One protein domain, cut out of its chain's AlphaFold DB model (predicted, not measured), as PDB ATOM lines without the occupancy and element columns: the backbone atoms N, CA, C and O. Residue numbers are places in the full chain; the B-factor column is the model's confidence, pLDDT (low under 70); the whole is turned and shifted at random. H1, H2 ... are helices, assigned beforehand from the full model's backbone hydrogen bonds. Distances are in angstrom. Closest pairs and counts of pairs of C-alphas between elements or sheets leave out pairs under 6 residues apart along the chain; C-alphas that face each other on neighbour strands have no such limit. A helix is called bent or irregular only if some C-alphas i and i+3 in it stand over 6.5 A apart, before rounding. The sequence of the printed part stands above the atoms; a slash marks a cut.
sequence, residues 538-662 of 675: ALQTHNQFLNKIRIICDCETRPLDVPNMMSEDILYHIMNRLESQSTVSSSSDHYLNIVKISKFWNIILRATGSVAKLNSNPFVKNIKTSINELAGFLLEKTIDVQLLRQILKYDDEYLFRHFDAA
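AT A GLANCE: This is residues 538 to 662 of the 675 residues of an uncharacterized protein of Rhizophagus irregularis (strain DAOM 197198w) (UniProt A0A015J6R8). Eight helices, most of those in contact crossing one another, are gathered into an elongated body, with short H4 near its middle, between H1 and the long H6. H2 meets the start of H6 and has H5 packed on it, H3 crosses H6, H7 lies beside H3 at the far end, and H8 packs on both H4 and H6. The printed part has 125 residues with eight named helices, H1 to H8 in order, and no named strand, an all helix domain. It is compact, with a radius of gyration of the C-alphas of 14.9 A, and spans 44 by 28 by 23 A.

HOW THE PARTS SIT: Start at H1, residues 542 to 552, and look from Ile 552 to Ser 567 in H2, residues 565 to 581: these closest C-alphas are 6.5 A apart, and the helices are close but not clearly touching. H1 and H4, residues 598 to 605, only just touch, with 3 pairs of C-alphas within 8 A, the closest being His 542 and Phe 600 at 6.5 A. H2 touches H5, residues 612 to 616, with residues 568 to 572 alone; the closest C-alphas, of Tyr 572 and Leu 614, are 5.5 A apart. The hub is H6, residues 618 to 635, which touches three helices. It touches H2 at a steep tilt of 64 degrees, the closest C-alphas being those of Glu 579 and Phe 619, 6.1 A apart. It touches H3, residues 587 to 596, about perpendicular at 82 degrees, the closest C-alphas being those of Tyr 591 and Ser 626, 6.9 A apart. It touches H8, residues 652 to 660, the closest C-alphas being those of Ile 627 and Phe 659, 6.3 A apart. H3 touches H7, residues 641 to 647, at a shallow tilt of 19 degrees, with the C-alphas of Ser 588 and Leu 643 closest at 6.2 A. H8 touches H4 at a shallow tilt of 25 degrees, with the C-alphas of Ser 598 and His 658 closest at 5.6 A. Each O i to N i+4 pair is within hydrogen-bond range in H1, H2, H3, H5, H6, H7 and H8, and 3 of 4 in H4.

IN THESE COORDINATES: Find C-alpha 542 at (358.363, 517.090, 864.827); from there H1 runs 15.2 A to C-alpha 552. H2 covers 24.4 A from 565 to 581, and H3 14.4 A from 587 to 596. H4 and H5 are short, and H6 runs 25.6 A from C-alpha 618 at (362.873, 510.413, 880.749) to C-alpha 635. After H7, H8 ends at C-alpha 660, (343.398, 512.458, 876.705).

THE WHOLE: The two C-alphas farthest apart, of Asn 564 and Val 641, are 44.1 A apart. The printed part has no cut. The link from H1 to H2 is long, 12 residues. Mean pLDDT of the printed part is 82.7; residues 538 to 540, 556 to 558 and 583 to 585 are under 70.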
ATOM      1  N   ALA A 538     369.967 518.161 860.013       60.12
ATOM      2  CA  ALA A 538     369.730 519.495 860.593       60.12
ATOM      3  C   ALA A 538     368.474 519.506 861.493       60.12
ATOM      4  O   ALA A 538     367.711 518.544 861.467       60.12
ATOM      5  N   LEU A 539     368.244 520.568 862.278       63.88
ATOM      6  CA  LEU A 539     367.087 520.697 863.182       63.88
ATOM      7  C   LEU A 539     365.779 520.300 862.454       63.88
ATOM      8  O   LEU A 539     365.281 521.050 861.614       63.88
ATOM      9  N   GLN A 540     365.264 519.091 862.708       65.88
ATOM     10  CA  GLN A 540     364.104 518.557 861.991       65.88
ATOM     11  C   GLN A 540     362.832 518.915 862.749       65.88
ATOM     12  O   GLN A 540     362.787 518.906 863.979       65.88
ATOM     13  N   THR A 541     361.764 519.209 862.014       72.88
ATOM     14  CA  THR A 541     360.460 519.448 862.641       72.88
ATOM     15  C   THR A 541     359.884 518.145 863.200       72.88
ATOM     16  O   THR A 541     360.108 517.061 862.660       72.88
ATOM     17  N   HIS A 542     359.057 518.243 864.241       74.38
ATOM     18  CA  HIS A 542     358.363 517.090 864.827       74.38
ATOM     19  C   HIS A 542     357.519 516.310 863.796       74.38
ATOM     20  O   HIS A 542     357.414 515.090 863.881       74.38
ATOM     21  N   ASN A 543     356.987 516.980 862.763       74.62
ATOM     22  CA  ASN A 543     356.272 516.327 861.660       74.62
ATOM     23  C   ASN A 543     357.198 515.493 860.754       74.62
ATOM     24  O   ASN A 543     356.807 514.422 860.298       74.62
ATOM     25  N   GLN A 544     358.430 515.951 860.508       77.62
ATOM     26  CA  GLN A 544     359.419 515.182 859.742       77.62
ATOM     27  C   GLN A 544     359.879 513.943 860.516       77.62
ATOM     28  O   GLN A 544     359.956 512.861 859.934       77.62
ATOM     29  N   PHE A 545     360.109 514.064 861.830       81.38
ATOM     30  CA  PHE A 545     360.384 512.903 862.683       81.38
ATOM     31  C   PHE A 545     359.225 511.911 862.682       81.38
ATOM     32  O   PHE A 545     359.455 510.714 862.549       81.38
ATOM     33  N   LEU A 546     357.982 512.393 862.766       82.69
ATOM     34  CA  LEU A 546     356.801 511.534 862.748       82.69
ATOM     35  C   LEU A 546     356.710 510.683 861.476       82.69
ATOM     36  O   LEU A 546     356.427 509.490 861.563       82.69
ATOM     37  N   ASN A 547     356.976 511.275 860.310       83.31
ATOM     38  CA  ASN A 547     356.979 510.540 859.045       83.31
ATOM     39  C   ASN A 547     358.061 509.450 859.035       83.31
ATOM     40  O   ASN A 547     357.777 508.314 858.669       83.31
ATOM     41  N   LYS A 548     359.270 509.753 859.523       86.25
ATOM     42  CA  LYS A 548     360.353 508.762 859.644       86.25
ATOM     43  C   LYS A 548     360.007 507.635 860.619       86.25
ATOM     44  O   LYS A 548     360.212 506.469 860.303       86.25
ATOM     45  N   ILE A 549     359.431 507.967 861.776       86.25
ATOM     46  CA  ILE A 549     358.954 507.000 862.780       86.25
ATOM     47  C   ILE A 549     357.923 506.048 862.170       86.25
ATOM     48  O   ILE A 549     358.004 504.835 862.366       86.25
ATOM     49  N   ARG A 550     356.984 506.590 861.389       84.81
ATOM     50  CA  ARG A 550     355.976 505.807 860.669       84.81
ATOM     51  C   ARG A 550     356.592 504.848 859.657       84.81
ATOM     52  O   ARG A 550     356.152 503.708 859.593       84.81
ATOM     53  N   ILE A 551     357.624 505.271 858.927       86.25
ATOM     54  CA  ILE A 551     358.350 504.405 857.985       86.25
ATOM     55  C   ILE A 551     359.084 503.275 858.725       86.25
ATOM     56  O   ILE A 551     358.983 502.120 858.320       86.25
ATOM     57  N   ILE A 552     359.776 503.582 859.829       86.12
ATOM     58  CA  ILE A 552     360.484 502.582 860.656       86.12
ATOM     59  C   ILE A 552     359.511 501.519 861.183       86.12
ATOM     60  O   ILE A 552     359.832 500.332 861.184       86.12
ATOM     61  N   CYS A 553     358.322 501.947 861.612       84.88
ATOM     62  CA  CYS A 553     357.294 501.069 862.168       84.88
ATOM     63  C   CYS A 553     356.343 500.482 861.106       84.88
ATOM     64  O   CYS A 553     355.395 499.800 861.474       84.88
ATOM     65  N   ASP A 554     356.562 500.750 859.811       81.94
ATOM     66  CA  ASP A 554     355.708 500.300 858.694       81.94
ATOM     67  C   ASP A 554     354.213 500.670 858.873       81.94
ATOM     68  O   ASP A 554     353.310 499.877 858.608       81.94
ATOM     69  N   CYS A 555     353.937 501.886 859.366       77.62
ATOM     70  CA  CYS A 555     352.602 502.363 859.750       77.62
ATOM     71  C   CYS A 555     352.163 503.599 858.938       77.62
ATOM     72  O   CYS A 555     352.557 504.722 859.253       77.62
ATOM     73  N   GLU A 556     351.288 503.437 857.938       64.25
ATOM     74  CA  GLU A 556     350.840 504.561 857.087       64.25
ATOM     75  C   GLU A 556     349.736 505.434 857.730       64.25
ATOM     76  O   GLU A 556     349.833 506.665 857.730       64.25
ATOM     77  N   THR A 557     348.689 504.823 858.306       59.56
ATOM     78  CA  THR A 557     347.484 505.536 858.808       59.56
ATOM     79  C   THR A 557     346.896 505.002 860.123       59.56
ATOM     80  O   THR A 557     345.970 505.602 860.670       59.56
ATOM     81  N   ARG A 558     347.424 503.895 860.656       63.25
ATOM     82  CA  ARG A 558     346.966 503.242 861.898       63.25
ATOM     83  C   ARG A 558     347.587 503.894 863.149       63.25
ATOM     84  O   ARG A 558     348.565 504.633 863.009       63.25
ATOM     85  N   PRO A 559     347.044 503.655 864.368       75.31
ATOM     86  CA  PRO A 559     347.780 503.956 865.599       75.31
ATOM     87  C   PRO A 559     349.188 503.356 865.516       75.31
ATOM     88  O   PRO A 559     349.350 502.269 864.964       75.31
ATOM     89  N   LEU A 560     350.192 504.091 866.004       83.94
ATOM     90  CA  LEU A 560     351.594 503.689 865.893       83.94
ATOM     91  C   LEU A 560     351.807 502.370 866.640       83.94
ATOM     92  O   LEU A 560     351.736 502.346 867.866       83.94
ATOM     93  N   ASP A 561     352.065 501.297 865.905       86.00
ATOM     94  CA  ASP A 561     352.375 499.988 866.468       86.00
ATOM     95  C   ASP A 561     353.864 499.713 866.280       86.00
ATOM     96  O   ASP A 561     354.354 499.654 865.155       86.00
ATOM     97  N   VAL A 562     354.609 499.625 867.380       86.25
ATOM     98  CA  VAL A 562     356.059 499.432 867.359       86.25
ATOM     99  C   VAL A 562     356.344 497.935 867.224       86.25
ATOM    100  O   VAL A 562     356.127 497.185 868.181       86.25
ATOM    101  N   PRO A 563     356.850 497.467 866.067       84.56
ATOM    102  CA  PRO A 563     356.782 496.049 865.715       84.56
ATOM    103  C   PRO A 563     357.799 495.174 866.458       84.56
ATOM    104  O   PRO A 563     357.615 493.964 866.565       84.56
ATOM    105  N   ASN A 564     358.911 495.747 866.928       85.88
ATOM    106  CA  ASN A 564     359.992 495.005 867.577       85.88
ATOM    107  C   ASN A 564     360.887 495.918 868.435       85.88
ATOM    108  O   ASN A 564     360.889 497.140 868.277       85.88
ATOM    109  N   MET A 565     361.701 495.301 869.298       85.81
ATOM    110  CA  MET A 565     362.639 496.003 870.189       85.81
ATOM    111  C   MET A 565     363.666 496.867 869.442       85.81
ATOM    112  O   MET A 565     364.120 497.872 869.972       85.81
ATOM    113  N   MET A 566     364.035 496.502 868.212       86.94
ATOM    114  CA  MET A 566     364.992 497.269 867.407       86.94
ATOM    115  C   MET A 566     364.396 498.606 866.951       86.94
ATOM    116  O   MET A 566     365.052 499.642 867.030       86.94
ATOM    117  N   SER A 567     363.133 498.586 866.523       87.81
ATOM    118  CA  SER A 567     362.370 499.792 866.201       87.81
ATOM    119  C   SER A 567     362.220 500.655 867.450       87.81
ATOM    120  O   SER A 567     362.486 501.851 867.403       87.81
ATOM    121  N   GLU A 568     361.897 500.038 868.588       90.06
ATOM    122  CA  GLU A 568     361.803 500.716 869.881       90.06
ATOM    123  C   GLU A 568     363.119 501.389 870.314       90.06
ATOM    124  O   GLU A 568     363.099 502.536 870.758       90.06
ATOM    125  N   ASP A 569     364.267 500.728 870.136       88.06
ATOM    126  CA  ASP A 569     365.588 501.288 870.447       88.06
ATOM    127  C   ASP A 569     365.920 502.505 869.565       88.06
ATOM    128  O   ASP A 569     366.507 503.485 870.040       88.06
ATOM    129  N   ILE A 570     365.510 502.483 868.292       88.19
ATOM    130  CA  ILE A 570     365.631 503.640 867.395       88.19
ATOM    131  C   ILE A 570     364.711 504.777 867.864       88.19
ATOM    132  O   ILE A 570     365.158 505.923 867.940       88.19
ATOM    133  N   LEU A 571     363.456 504.484 868.231       88.69
ATOM    134  CA  LEU A 571     362.527 505.492 868.758       88.69
ATOM    135  C   LEU A 571     363.047 506.128 870.048       88.69
ATOM    136  O   LEU A 571     362.996 507.347 870.188       88.69
ATOM    137  N   TYR A 572     363.602 505.330 870.961       88.75
ATOM    138  CA  TYR A 572     364.219 505.821 872.190       88.75
ATOM    139  C   TYR A 572     365.354 506.815 871.900       88.75
ATOM    140  O   TYR A 572     365.437 507.870 872.530       88.75
ATOM    141  N   HIS A 573     366.198 506.526 870.900       87.38
ATOM    142  CA  HIS A 573     367.250 507.449 870.455       87.38
ATOM    143  C   HIS A 573     366.681 508.753 869.882       87.38
ATOM    144  O   HIS A 573     367.186 509.833 870.190       87.38
ATOM    145  N   ILE A 574     365.608 508.673 869.087       86.75
ATOM    146  CA  ILE A 574     364.918 509.859 868.561       86.75
ATOM    147  C   ILE A 574     364.394 510.734 869.711       86.75
ATOM    148  O   ILE A 574     364.562 511.951 869.657       86.75
ATOM    149  N   MET A 575     363.823 510.139 870.767       87.88
ATOM    150  CA  MET A 575     363.319 510.892 871.925       87.88
ATOM    151  C   MET A 575     364.433 511.634 872.669       87.88
ATOM    152  O   MET A 575     364.293 512.829 872.914       87.88
ATOM    153  N   ASN A 576     365.570 510.982 872.938       85.94
ATOM    154  CA  ASN A 576     366.724 511.640 873.573       85.94
ATOM    155  C   ASN A 576     367.254 512.805 872.728       85.94
ATOM    156  O   ASN A 576     367.712 513.826 873.241       85.94
ATOM    157  N   ARG A 577     367.195 512.664 871.400       81.81
ATOM    158  CA  ARG A 577     367.615 513.726 870.493       81.81
ATOM    159  C   ARG A 577     366.657 514.914 870.527       81.81
ATOM    160  O   ARG A 577     367.125 516.047 870.570       81.81
ATOM    161  N   LEU A 578     365.348 514.668 870.533       81.62
ATOM    162  CA  LEU A 578     364.343 515.725 870.673       81.62
ATOM    163  C   LEU A 578     364.489 516.465 872.009       81.62
ATOM    164  O   LEU A 578     364.421 517.692 872.027       81.62
ATOM    165  N   GLU A 579     364.783 515.743 873.091       83.00
ATOM    166  CA  GLU A 579     365.093 516.329 874.399       83.00
ATOM    167  C   GLU A 579     366.292 517.282 874.312       83.00
ATOM    168  O   GLU A 579     366.192 518.443 874.703       83.00
ATOM    169  N   SER A 580     367.395 516.850 873.691       77.56
ATOM    170  CA  SER A 580     368.594 517.687 873.515       77.56
ATOM    171  C   SER A 580     368.384 518.927 872.631       77.56
ATOM    172  O   SER A 580     369.149 519.883 872.721       77.56
ATOM    173  N   GLN A 581     367.357 518.921 871.773       74.38
ATOM    174  CA  GLN A 581     366.998 520.050 870.906       74.38
ATOM    175  C   GLN A 581     366.021 521.020 871.583       74.38
ATOM    176  O   GLN A 581     365.764 522.102 871.052       74.38
ATOM    177  N   SER A 582     365.459 520.648 872.734       71.12
ATOM    178  CA  SER A 582     364.503 521.482 873.448       71.12
ATOM    179  C   SER A 582     365.218 522.625 874.178       71.12
ATOM    180  O   SER A 582     365.826 522.458 875.229       71.12
ATOM    181  N   THR A 583     365.161 523.828 873.606       61.84
ATOM    182  CA  THR A 583     365.588 525.060 874.282       61.84
ATOM    183  C   THR A 583     364.369 525.713 874.919       61.84
ATOM    184  O   THR A 583     363.609 526.411 874.247       61.84
ATOM    185  N   VAL A 584     364.143 525.453 876.202       63.16
ATOM    186  CA  VAL A 584     363.014 526.025 876.943       63.16
ATOM    187  C   VAL A 584     363.499 527.223 877.760       63.16
ATOM    188  O   VAL A 584     364.386 527.084 878.597       63.16
ATOM    189  N   SER A 585     362.922 528.401 877.514       56.88
ATOM    190  CA  SER A 585     363.246 529.660 878.204       56.88
ATOM    191  C   SER A 585     362.444 529.894 879.490       56.88
ATOM    192  O   SER A 585     362.918 530.604 880.373       56.88
ATOM    193  N   SER A 586     361.244 529.314 879.616       71.31
ATOM    194  CA  SER A 586     360.382 529.425 880.803       71.31
ATOM    195  C   SER A 586     359.416 528.237 880.933       71.31
ATOM    196  O   SER A 586     359.154 527.530 879.959       71.31
ATOM    197  N   SER A 587     358.850 528.020 882.127       71.31
ATOM    198  CA  SER A 587     357.854 526.963 882.372       71.31
ATOM    199  C   SER A 587     356.578 527.145 881.540       71.31
ATOM    200  O   SER A 587     356.046 526.170 881.016       71.31
ATOM    201  N   SER A 588     356.109 528.379 881.337       74.38
ATOM    202  CA  SER A 588     354.953 528.662 880.472       74.38
ATOM    203  C   SER A 588     355.244 528.366 878.995       74.38
ATOM    204  O   SER A 588     354.386 527.819 878.299       74.38
ATOM    205  N   ASP A 589     356.462 528.656 878.520       76.81
ATOM    206  CA  ASP A 589     356.883 528.327 877.149       76.81
ATOM    207  C   ASP A 589     356.969 526.810 876.925       76.81
ATOM    208  O   ASP A 589     356.659 526.322 875.834       76.81
ATOM    209  N   HIS A 590     357.346 526.051 877.961       81.50
ATOM    210  CA  HIS A 590     357.367 524.584 877.943       81.50
ATOM    211  C   HIS A 590     355.982 524.004 877.647       81.50
ATOM    212  O   HIS A 590     355.808 523.276 876.668       81.50
ATOM    213  N   TYR A 591     354.974 524.390 878.437       83.31
ATOM    214  CA  TYR A 591     353.597 523.919 878.263       83.31
ATOM    215  C   TYR A 591     353.025 524.310 876.895       83.31
ATOM    216  O   TYR A 591     352.415 523.483 876.216       83.31
ATOM    217  N   LEU A 592     353.273 525.543 876.439       82.12
ATOM    218  CA  LEU A 592     352.799 526.001 875.130       82.12
ATOM    219  C   LEU A 592     353.429 525.239 873.967       82.12
ATOM    220  O   LEU A 592     352.733 524.919 873.001       82.12
ATOM    221  N   ASN A 593     354.719 524.916 874.050       82.94
ATOM    222  CA  ASN A 593     355.387 524.110 873.030       82.94
ATOM    223  C   ASN A 593     354.821 522.684 872.975       82.94
ATOM    224  O   ASN A 593     354.575 522.166 871.883       82.94
ATOM    225  N   ILE A 594     354.538 522.078 874.130       84.44
ATOM    226  CA  ILE A 594     353.920 520.748 874.222       84.44
ATOM    227  C   ILE A 594     352.525 520.737 873.576       84.44
ATOM    228  O   ILE A 594     352.254 519.884 872.725       84.44
ATOM    229  N   VAL A 595     351.674 521.723 873.891       84.25
ATOM    230  CA  VAL A 595     350.332 521.870 873.291       84.25
ATOM    231  C   VAL A 595     350.428 522.118 871.782       84.25
ATOM    232  O   VAL A 595     349.716 521.491 870.994       84.25
ATOM    233  N   LYS A 596     351.353 522.972 871.330       85.50
ATOM    234  CA  LYS A 596     351.568 523.270 869.902       85.50
ATOM    235  C   LYS A 596     351.960 522.033 869.083       85.50
ATOM    236  O   LYS A 596     351.645 521.951 867.898       85.50
ATOM    237  N   ILE A 597     352.628 521.065 869.708       85.31
ATOM    238  CA  ILE A 597     353.126 519.831 869.080       85.31
ATOM    239  C   ILE A 597     352.234 518.614 869.438       85.31
ATOM    240  O   ILE A 597     352.584 517.462 869.183       85.31
ATOM    241  N   SER A 598     351.018 518.851 869.947       84.00
ATOM    242  CA  SER A 598     350.078 517.812 870.409       84.00
ATOM    243  C   SER A 598     349.860 516.660 869.418       84.00
ATOM    244  O   SER A 598     349.821 515.503 869.824       84.00
ATOM    245  N   LYS A 599     349.796 516.927 868.103       84.00
ATOM    246  CA  LYS A 599     349.638 515.873 867.076       84.00
ATOM    247  C   LYS A 599     350.738 514.806 867.123       84.00
ATOM    248  O   LYS A 599     350.440 513.631 866.938       84.00
ATOM    249  N   PHE A 600     351.986 515.206 867.363       86.12
ATOM    250  CA  PHE A 600     353.116 514.285 867.499       86.12
ATOM    251  C   PHE A 600     352.999 513.486 868.799       86.12
ATOM    252  O   PHE A 600     353.008 512.257 868.773       86.12
ATOM    253  N   TRP A 601     352.804 514.181 869.923       86.56
ATOM    254  CA  TRP A 601     352.724 513.558 871.245       86.56
ATOM    255  C   TRP A 601     351.554 512.591 871.380       86.56
ATOM    256  O   TRP A 601     351.717 511.518 871.950       86.56
ATOM    257  N   ASN A 602     350.414 512.906 870.770       84.50
ATOM    258  CA  ASN A 602     349.255 512.026 870.738       84.50
ATOM    259  C   ASN A 602     349.561 510.677 870.063       84.50
ATOM    260  O   ASN A 602     349.062 509.640 870.484       84.50
ATOM    261  N   ILE A 603     350.411 510.670 869.033       86.00
ATOM    262  CA  ILE A 603     350.800 509.437 868.339       86.00
ATOM    263  C   ILE A 603     351.835 508.650 869.151       86.00
ATOM    264  O   ILE A 603     351.721 507.432 869.246       86.00
ATOM    265  N   ILE A 604     352.814 509.331 869.755       87.44
ATOM    266  CA  ILE A 604     353.871 508.686 870.548       87.44
ATOM    267  C   ILE A 604     353.326 508.104 871.859       87.44
ATOM    268  O   ILE A 604     353.590 506.945 872.161       87.44
ATOM    269  N   LEU A 605     352.532 508.867 872.618       85.75
ATOM    270  CA  LEU A 605     351.999 508.435 873.918       85.75
ATOM    271  C   LEU A 605     350.952 507.320 873.793       85.75
ATOM    272  O   LEU A 605     350.783 506.526 874.716       85.75
ATOM    273  N   ARG A 606     350.268 507.221 872.645       85.31
ATOM    274  CA  ARG A 606     349.302 506.146 872.364       85.31
ATOM    275  C   ARG A 606     349.897 504.949 871.620       85.31
ATOM    276  O   ARG A 606     349.126 504.064 871.232       85.31
ATOM    277  N   ALA A 607     351.213 504.913 871.412       86.31
ATOM    278  CA  ALA A 607     351.868 503.827 870.695       86.31
ATOM    279  C   ALA A 607     351.613 502.458 871.362       86.31
ATOM    280  O   ALA A 607     351.544 502.345 872.589       86.31
ATOM    281  N   THR A 608     351.455 501.413 870.551       84.25
ATOM    282  CA  THR A 608     351.266 500.016 870.984       84.25
ATOM    283  C   THR A 608     352.437 499.137 870.538       84.25
ATOM    284  O   THR A 608     353.357 499.624 869.888       84.25
ATOM    285  N   GLY A 609     352.455 497.859 870.932       85.88
ATOM    286  CA  GLY A 609     353.531 496.926 870.576       85.88
ATOM    287  C   GLY A 609     354.703 496.960 871.566       85.88
ATOM    288  O   GLY A 609     354.492 496.958 872.782       85.88
ATOM    289  N   SER A 610     355.942 496.971 871.063       85.88
ATOM    290  CA  SER A 610     357.166 497.055 871.880       85.88
ATOM    291  C   SER A 610     357.405 498.498 872.340       85.88
ATOM    292  O   SER A 610     358.051 499.274 871.642       85.88
ATOM    293  N   VAL A 611     356.830 498.880 873.487       87.12
ATOM    294  CA  VAL A 611     356.861 500.272 874.002       87.12
ATOM    295  C   VAL A 611     357.341 500.408 875.454       87.12
ATOM    296  O   VAL A 611     357.257 501.485 876.043       87.12
ATOM    297  N   ALA A 612     357.839 499.334 876.071       87.75
ATOM    298  CA  ALA A 612     358.309 499.350 877.457       87.75
ATOM    299  C   ALA A 612     359.486 500.321 877.691       87.75
ATOM    300  O   ALA A 612     359.436 501.145 878.607       87.75
ATOM    301  N   LYS A 613     360.526 500.264 876.851       87.88
ATOM    302  CA  LYS A 613     361.662 501.194 876.866       87.88
ATOM    303  C   LYS A 613     361.226 502.596 876.456       87.88
ATOM    304  O   LYS A 613     361.623 503.553 877.121       87.88
ATOM    305  N   LEU A 614     360.384 502.726 875.427       87.44
ATOM    306  CA  LEU A 614     359.882 504.030 874.974       87.44
ATOM    307  C   LEU A 614     359.132 504.766 876.096       87.44
ATOM    308  O   LEU A 614     359.439 505.918 876.385       87.44
ATOM    309  N   ASN A 615     358.228 504.081 876.798       85.56
ATOM    310  CA  ASN A 615     357.491 504.635 877.940       85.56
ATOM    311  C   ASN A 615     358.381 504.884 879.165       85.56
ATOM    312  O   ASN A 615     358.062 505.711 880.021       85.56
ATOM    313  N   SER A 616     359.499 504.165 879.282       87.50
ATOM    314  CA  SER A 616     360.464 504.377 880.361       87.50
ATOM    315  C   SER A 616     361.353 505.612 880.159       87.50
ATOM    316  O   SER A 616     361.958 506.058 881.138       87.50
ATOM    317  N   ASN A 617     361.399 506.159 878.935       89.81
ATOM    318  CA  ASN A 617     362.254 507.275 878.535       89.81
ATOM    319  C   ASN A 617     361.987 508.545 879.382       89.81
ATOM    320  O   ASN A 617     360.821 508.920 879.549       89.81
ATOM    321  N   PRO A 618     363.032 509.223 879.906       87.50
ATOM    322  CA  PRO A 618     362.873 510.413 880.749       87.50
ATOM    323  C   PRO A 618     362.104 511.551 880.076       87.50
ATOM    324  O   PRO A 618     361.212 512.125 880.699       87.50
ATOM    325  N   PHE A 619     362.380 511.827 878.800       88.00
ATOM    326  CA  PHE A 619     361.708 512.883 878.052       88.00
ATOM    327  C   PHE A 619     360.223 512.578 877.866       88.00
ATOM    328  O   PHE A 619     359.373 513.411 878.169       88.00
ATOM    329  N   VAL A 620     359.890 511.351 877.454       86.44
ATOM    330  CA  VAL A 620     358.492 510.915 877.285       86.44
ATOM    331  C   VAL A 620     357.726 510.996 878.611       86.44
ATOM    332  O   VAL A 620     356.596 511.486 878.640       86.44
ATOM    333  N   LYS A 621     358.348 510.579 879.723       87.69
ATOM    334  CA  LYS A 621     357.770 510.716 881.068       87.69
ATOM    335  C   LYS A 621     357.548 512.172 881.451       87.69
ATOM    336  O   LYS A 621     356.465 512.493 881.924       87.69
ATOM    337  N   ASN A 622     358.537 513.036 881.224       86.69
ATOM    338  CA  ASN A 622     358.436 514.458 881.528       86.69
ATOM    339  C   ASN A 622     357.278 515.105 880.762       86.69
ATOM    340  O   ASN A 622     356.442 515.767 881.360       86.69
ATOM    341  N   ILE A 623     357.155 514.827 879.461       87.06
ATOM    342  CA  ILE A 623     356.047 515.325 878.640       87.06
ATOM    343  C   ILE A 623     354.697 514.834 879.175       87.06
ATOM    344  O   ILE A 623     353.775 515.632 879.322       87.06
ATOM    345  N   LYS A 624     354.576 513.542 879.512       86.38
ATOM    346  CA  LYS A 624     353.347 512.987 880.097       86.38
ATOM    347  C   LYS A 624     352.992 513.674 881.423       86.38
ATOM    348  O   LYS A 624     351.831 514.018 881.634       86.38
ATOM    349  N   THR A 625     353.976 513.901 882.293       86.50
ATOM    350  CA  THR A 625     353.795 514.635 883.552       86.50
ATOM    351  C   THR A 625     353.370 516.079 883.293       86.50
ATOM    352  O   THR A 625     352.362 516.496 883.843       86.50
ATOM    353  N   SER A 626     354.037 516.802 882.388       86.50
ATOM    354  CA  SER A 626     353.700 518.192 882.054       86.50
ATOM    355  C   SER A 626     352.290 518.351 881.463       86.50
ATOM    356  O   SER A 626     351.620 519.339 881.746       86.50
ATOM    357  N   ILE A 627     351.802 517.389 880.668       86.69
ATOM    358  CA  ILE A 627     350.410 517.406 880.173       86.69
ATOM    359  C   ILE A 627     349.423 517.254 881.342       86.69
ATOM    360  O   ILE A 627     348.433 517.983 881.410       86.69
ATOM    361  N   ASN A 628     349.705 516.342 882.278       85.94
ATOM    362  CA  ASN A 628     348.868 516.127 883.461       85.94
ATOM    363  C   ASN A 628     348.922 517.310 884.446       85.94
ATOM    364  O   ASN A 628     347.893 517.675 885.006       85.94
ATOM    365  N   GLU A 629     350.085 517.939 884.627       86.38
ATOM    366  CA  GLU A 629     350.250 519.157 885.434       86.38
ATOM    367  C   GLU A 629     349.456 520.324 884.842       86.38
ATOM    368  O   GLU A 629     348.714 520.994 885.560       86.38
ATOM    369  N   LEU A 630     349.527 520.523 883.520       86.12
ATOM    370  CA  LEU A 630     348.742 521.548 882.838       86.12
ATOM    371  C   LEU A 630     347.230 521.307 882.980       86.12
ATOM    372  O   LEU A 630     346.476 522.258 883.188       86.12
ATOM    373  N   ALA A 631     346.786 520.047 882.903       84.81
ATOM    374  CA  ALA A 631     345.396 519.677 883.169       84.81
ATOM    375  C   ALA A 631     344.995 519.984 884.623       84.81
ATOM    376  O   ALA A 631     343.918 520.530 884.860       84.81
ATOM    377  N   GLY A 632     345.880 519.694 885.583       84.62
ATOM    378  CA  GLY A 632     345.706 520.039 886.994       84.62
ATOM    379  C   GLY A 632     345.508 521.539 887.200       84.62
ATOM    380  O   GLY A 632     344.529 521.942 887.821       84.62
ATOM    381  N   PHE A 633     346.345 522.380 886.582       85.19
ATOM    382  CA  PHE A 633     346.209 523.838 886.681       85.19
ATOM    383  C   PHE A 633     344.879 524.374 886.133       85.19
ATOM    384  O   PHE A 633     344.351 525.364 886.649       85.19
ATOM    385  N   LEU A 634     344.324 523.735 885.098       84.31
ATOM    386  CA  LEU A 634     343.008 524.079 884.553       84.31
ATOM    387  C   LEU A 634     341.872 523.664 885.498       84.31
ATOM    388  O   LEU A 634     340.956 524.455 885.725       84.31
ATOM    389  N   LEU A 635     341.942 522.459 886.073       84.94
ATOM    390  CA  LEU A 635     340.940 521.938 887.011       84.94
ATOM    391  C   LEU A 635     340.927 522.718 888.332       84.94
ATOM    392  O   LEU A 635     339.866 523.087 888.835       84.94
ATOM    393  N   GLU A 636     342.110 523.008 888.869       88.00
ATOM    394  CA  GLU A 636     342.303 523.719 890.136       88.00
ATOM    395  C   GLU A 636     342.158 525.240 889.995       88.00
ATOM    396  O   GLU A 636     342.149 525.956 890.997       88.00
ATOM    397  N   LYS A 637     342.009 525.747 888.761       85.50
ATOM    398  CA  LYS A 637     341.926 527.183 888.432       85.50
ATOM    399  C   LYS A 637     343.164 527.974 888.883       85.50
ATOM    400  O   LYS A 637     343.067 529.161 889.187       85.50
ATOM    401  N   THR A 638     344.325 527.320 888.912       85.19
ATOM    402  CA  THR A 638     345.626 527.873 889.333       85.19
ATOM    403  C   THR A 638     346.524 528.259 888.154       85.19
ATOM    404  O   THR A 638     347.629 528.761 888.355       85.19
ATOM    405  N   ILE A 639     346.056 528.051 886.917       85.81
ATOM    406  CA  ILE A 639     346.786 528.404 885.697       85.81
ATOM    407  C   ILE A 639     347.018 529.917 885.570       85.81
ATOM    408  O   ILE A 639     346.129 530.735 885.807       85.81
ATOM    409  N   ASP A 640     348.217 530.290 885.123       84.88
ATOM    410  CA  ASP A 640     348.542 531.669 884.773       84.88
ATOM    411  C   ASP A 640     347.631 532.194 883.643       84.88
ATOM    412  O   ASP A 640     347.424 531.537 882.619       84.88
ATOM    413  N   VAL A 641     347.090 533.405 883.810       83.38
ATOM    414  CA  VAL A 641     346.106 533.992 882.881       83.38
ATOM    415  C   VAL A 641     346.709 534.218 881.488       83.38
ATOM    416  O   VAL A 641     346.007 534.097 880.478       83.38
ATOM    417  N   GLN A 642     348.008 534.521 881.405       83.62
ATOM    418  CA  GLN A 642     348.695 534.718 880.131       83.62
ATOM    419  C   GLN A 642     348.889 533.384 879.392       83.62
ATOM    420  O   GLN A 642     348.664 533.332 878.179       83.62
ATOM    421  N   LEU A 643     349.214 532.306 880.109       83.94
ATOM    422  CA  LEU A 643     349.255 530.938 879.585       83.94
ATOM    423  C   LEU A 643     347.864 530.452 879.135       83.94
ATOM    424  O   LEU A 643     347.713 529.979 878.006       83.94
ATOM    425  N   LEU A 644     346.833 530.648 879.963       84.94
ATOM    426  CA  LEU A 644     345.445 530.283 879.653       84.94
ATOM    427  C   LEU A 644     344.955 530.957 878.365       84.94
ATOM    428  O   LEU A 644     344.415 530.298 877.478       84.94
ATOM    429  N   ARG A 645     345.217 532.261 878.204       85.38
ATOM    430  CA  ARG A 645     344.849 533.015 876.993       85.38
ATOM    431  C   ARG A 645     345.505 532.467 875.722       85.38
ATOM    432  O   ARG A 645     344.943 532.605 874.638       85.38
ATOM    433  N   GLN A 646     346.701 531.893 875.824       86.44
ATOM    434  CA  GLN A 646     347.404 531.301 874.682       86.44
ATOM    435  C   GLN A 646     346.883 529.895 874.351       86.44
ATOM    436  O   GLN A 646     346.827 529.545 873.174       86.44
ATOM    437  N   ILE A 647     346.461 529.119 875.354       86.56
ATOM    438  CA  ILE A 647     345.871 527.781 875.175       86.56
ATOM    439  C   ILE A 647     344.469 527.866 874.562       86.56
ATOM    440  O   ILE A 647     344.157 527.104 873.654       86.56
ATOM    441  N   LEU A 648     343.655 528.847 874.961       85.12
ATOM    442  CA  LEU A 648     342.302 529.060 874.416       85.12
ATOM    443  C   LEU A 648     342.273 529.477 872.929       85.12
ATOM    444  O   LEU A 648     341.205 529.700 872.369       85.12
ATOM    445  N   LYS A 649     343.434 529.610 872.272       88.12
ATOM    446  CA  LYS A 649     343.526 529.789 870.814       88.12
ATOM    447  C   LYS A 649     343.297 528.490 870.034       88.12
ATOM    448  O   LYS A 649     343.099 528.560 868.822       88.12
ATOM    449  N   TYR A 650     343.395 527.337 870.690       86.75
ATOM    450  CA  TYR A 650     343.125 526.025 870.104       86.75
ATOM    451  C   TYR A 650     341.664 525.631 870.356       86.75
ATOM    452  O   TYR A 650     341.095 526.020 871.372       86.75
ATOM    453  N   ASP A 651     341.062 524.874 869.436       88.25
ATOM    454  CA  ASP A 651     339.689 524.385 869.593       88.25
ATOM    455  C   ASP A 651     339.567 523.283 870.663       88.25
ATOM    456  O   ASP A 651     340.545 522.627 871.042       88.25
ATOM    457  N   ASP A 652     338.340 523.083 871.148       84.62
ATOM    458  CA  ASP A 652     338.044 522.132 872.221       84.62
ATOM    459  C   ASP A 652     338.416 520.692 871.840       84.62
ATOM    460  O   ASP A 652     338.903 519.933 872.678       84.62
ATOM    461  N   GLU A 653     338.250 520.305 870.571       85.69
ATOM    462  CA  GLU A 653     338.579 518.958 870.099       85.69
ATOM    463  C   GLU A 653     340.095 518.701 870.139       85.69
ATOM    464  O   GLU A 653     340.555 517.630 870.551       85.69
ATOM    465  N   TYR A 654     340.892 519.692 869.745       86.12
ATOM    466  CA  TYR A 654     342.345 519.655 869.778       86.12
ATOM    467  C   TYR A 654     342.873 519.543 871.212       86.12
ATOM    468  O   TYR A 654     343.758 518.722 871.480       86.12
ATOM    469  N   LEU A 655     342.322 520.338 872.134       85.19
ATOM    470  CA  LEU A 655     342.700 520.316 873.547       85.19
ATOM    471  C   LEU A 655     342.250 519.025 874.234       85.19
ATOM    472  O   LEU A 655     343.033 518.425 874.969       85.19
ATOM    473  N   PHE A 656     341.049 518.527 873.931       84.50
ATOM    474  CA  PHE A 656     340.573 517.248 874.455       84.50
ATOM    475  C   PHE A 656     341.510 516.102 874.056       84.50
ATOM    476  O   PHE A 656     341.984 515.351 874.906       84.50
ATOM    477  N   ARG A 657     341.872 516.013 872.769       83.19
ATOM    478  CA  ARG A 657     342.827 515.005 872.275       83.19
ATOM    479  C   ARG A 657     344.211 515.139 872.911       83.19
ATOM    480  O   ARG A 657     344.891 514.125 873.068       83.19
ATOM    481  N   HIS A 658     344.628 516.364 873.241       85.94
ATOM    482  CA  HIS A 658     345.904 516.643 873.894       85.94
ATOM    483  C   HIS A 658     345.966 516.063 875.309       85.94
ATOM    484  O   HIS A 658     346.887 515.309 875.616       85.94
ATOM    485  N   PHE A 659     344.976 516.375 876.147       86.12
ATOM    486  CA  PHE A 659     344.939 515.900 877.531       86.12
ATOM    487  C   PHE A 659     344.630 514.400 877.617       86.12
ATOM    488  O   PHE A 659     345.282 513.687 878.376       86.12
ATOM    489  N   ASP A 660     343.729 513.891 876.769       83.44
ATOM    490  CA  ASP A 660     343.398 512.458 876.705       83.44
ATOM    491  C   ASP A 660     344.613 511.589 876.321       83.44
ATOM    492  O   ASP A 660     344.702 510.425 876.700       83.44
ATOM    493  N   ALA A 661     345.603 512.139 875.606       80.44
ATOM    494  CA  ALA A 661     346.811 511.398 875.234       80.44
ATOM    495  C   ALA A 661     347.700 510.997 876.428       80.44
ATOM    496  O   ALA A 661     348.463 510.039 876.308       80.44
ATOM    497  N   ALA A 662     347.627 511.710 877.557       78.19
ATOM    498  CA  ALA A 662     348.428 511.430 878.754       78.19
ATOM    499  C   ALA A 662     347.730 510.490 879.754       78.19
ATOM    500  O   ALA A 662     348.352 510.057 880.732       78.19
TER     501      ALA A 662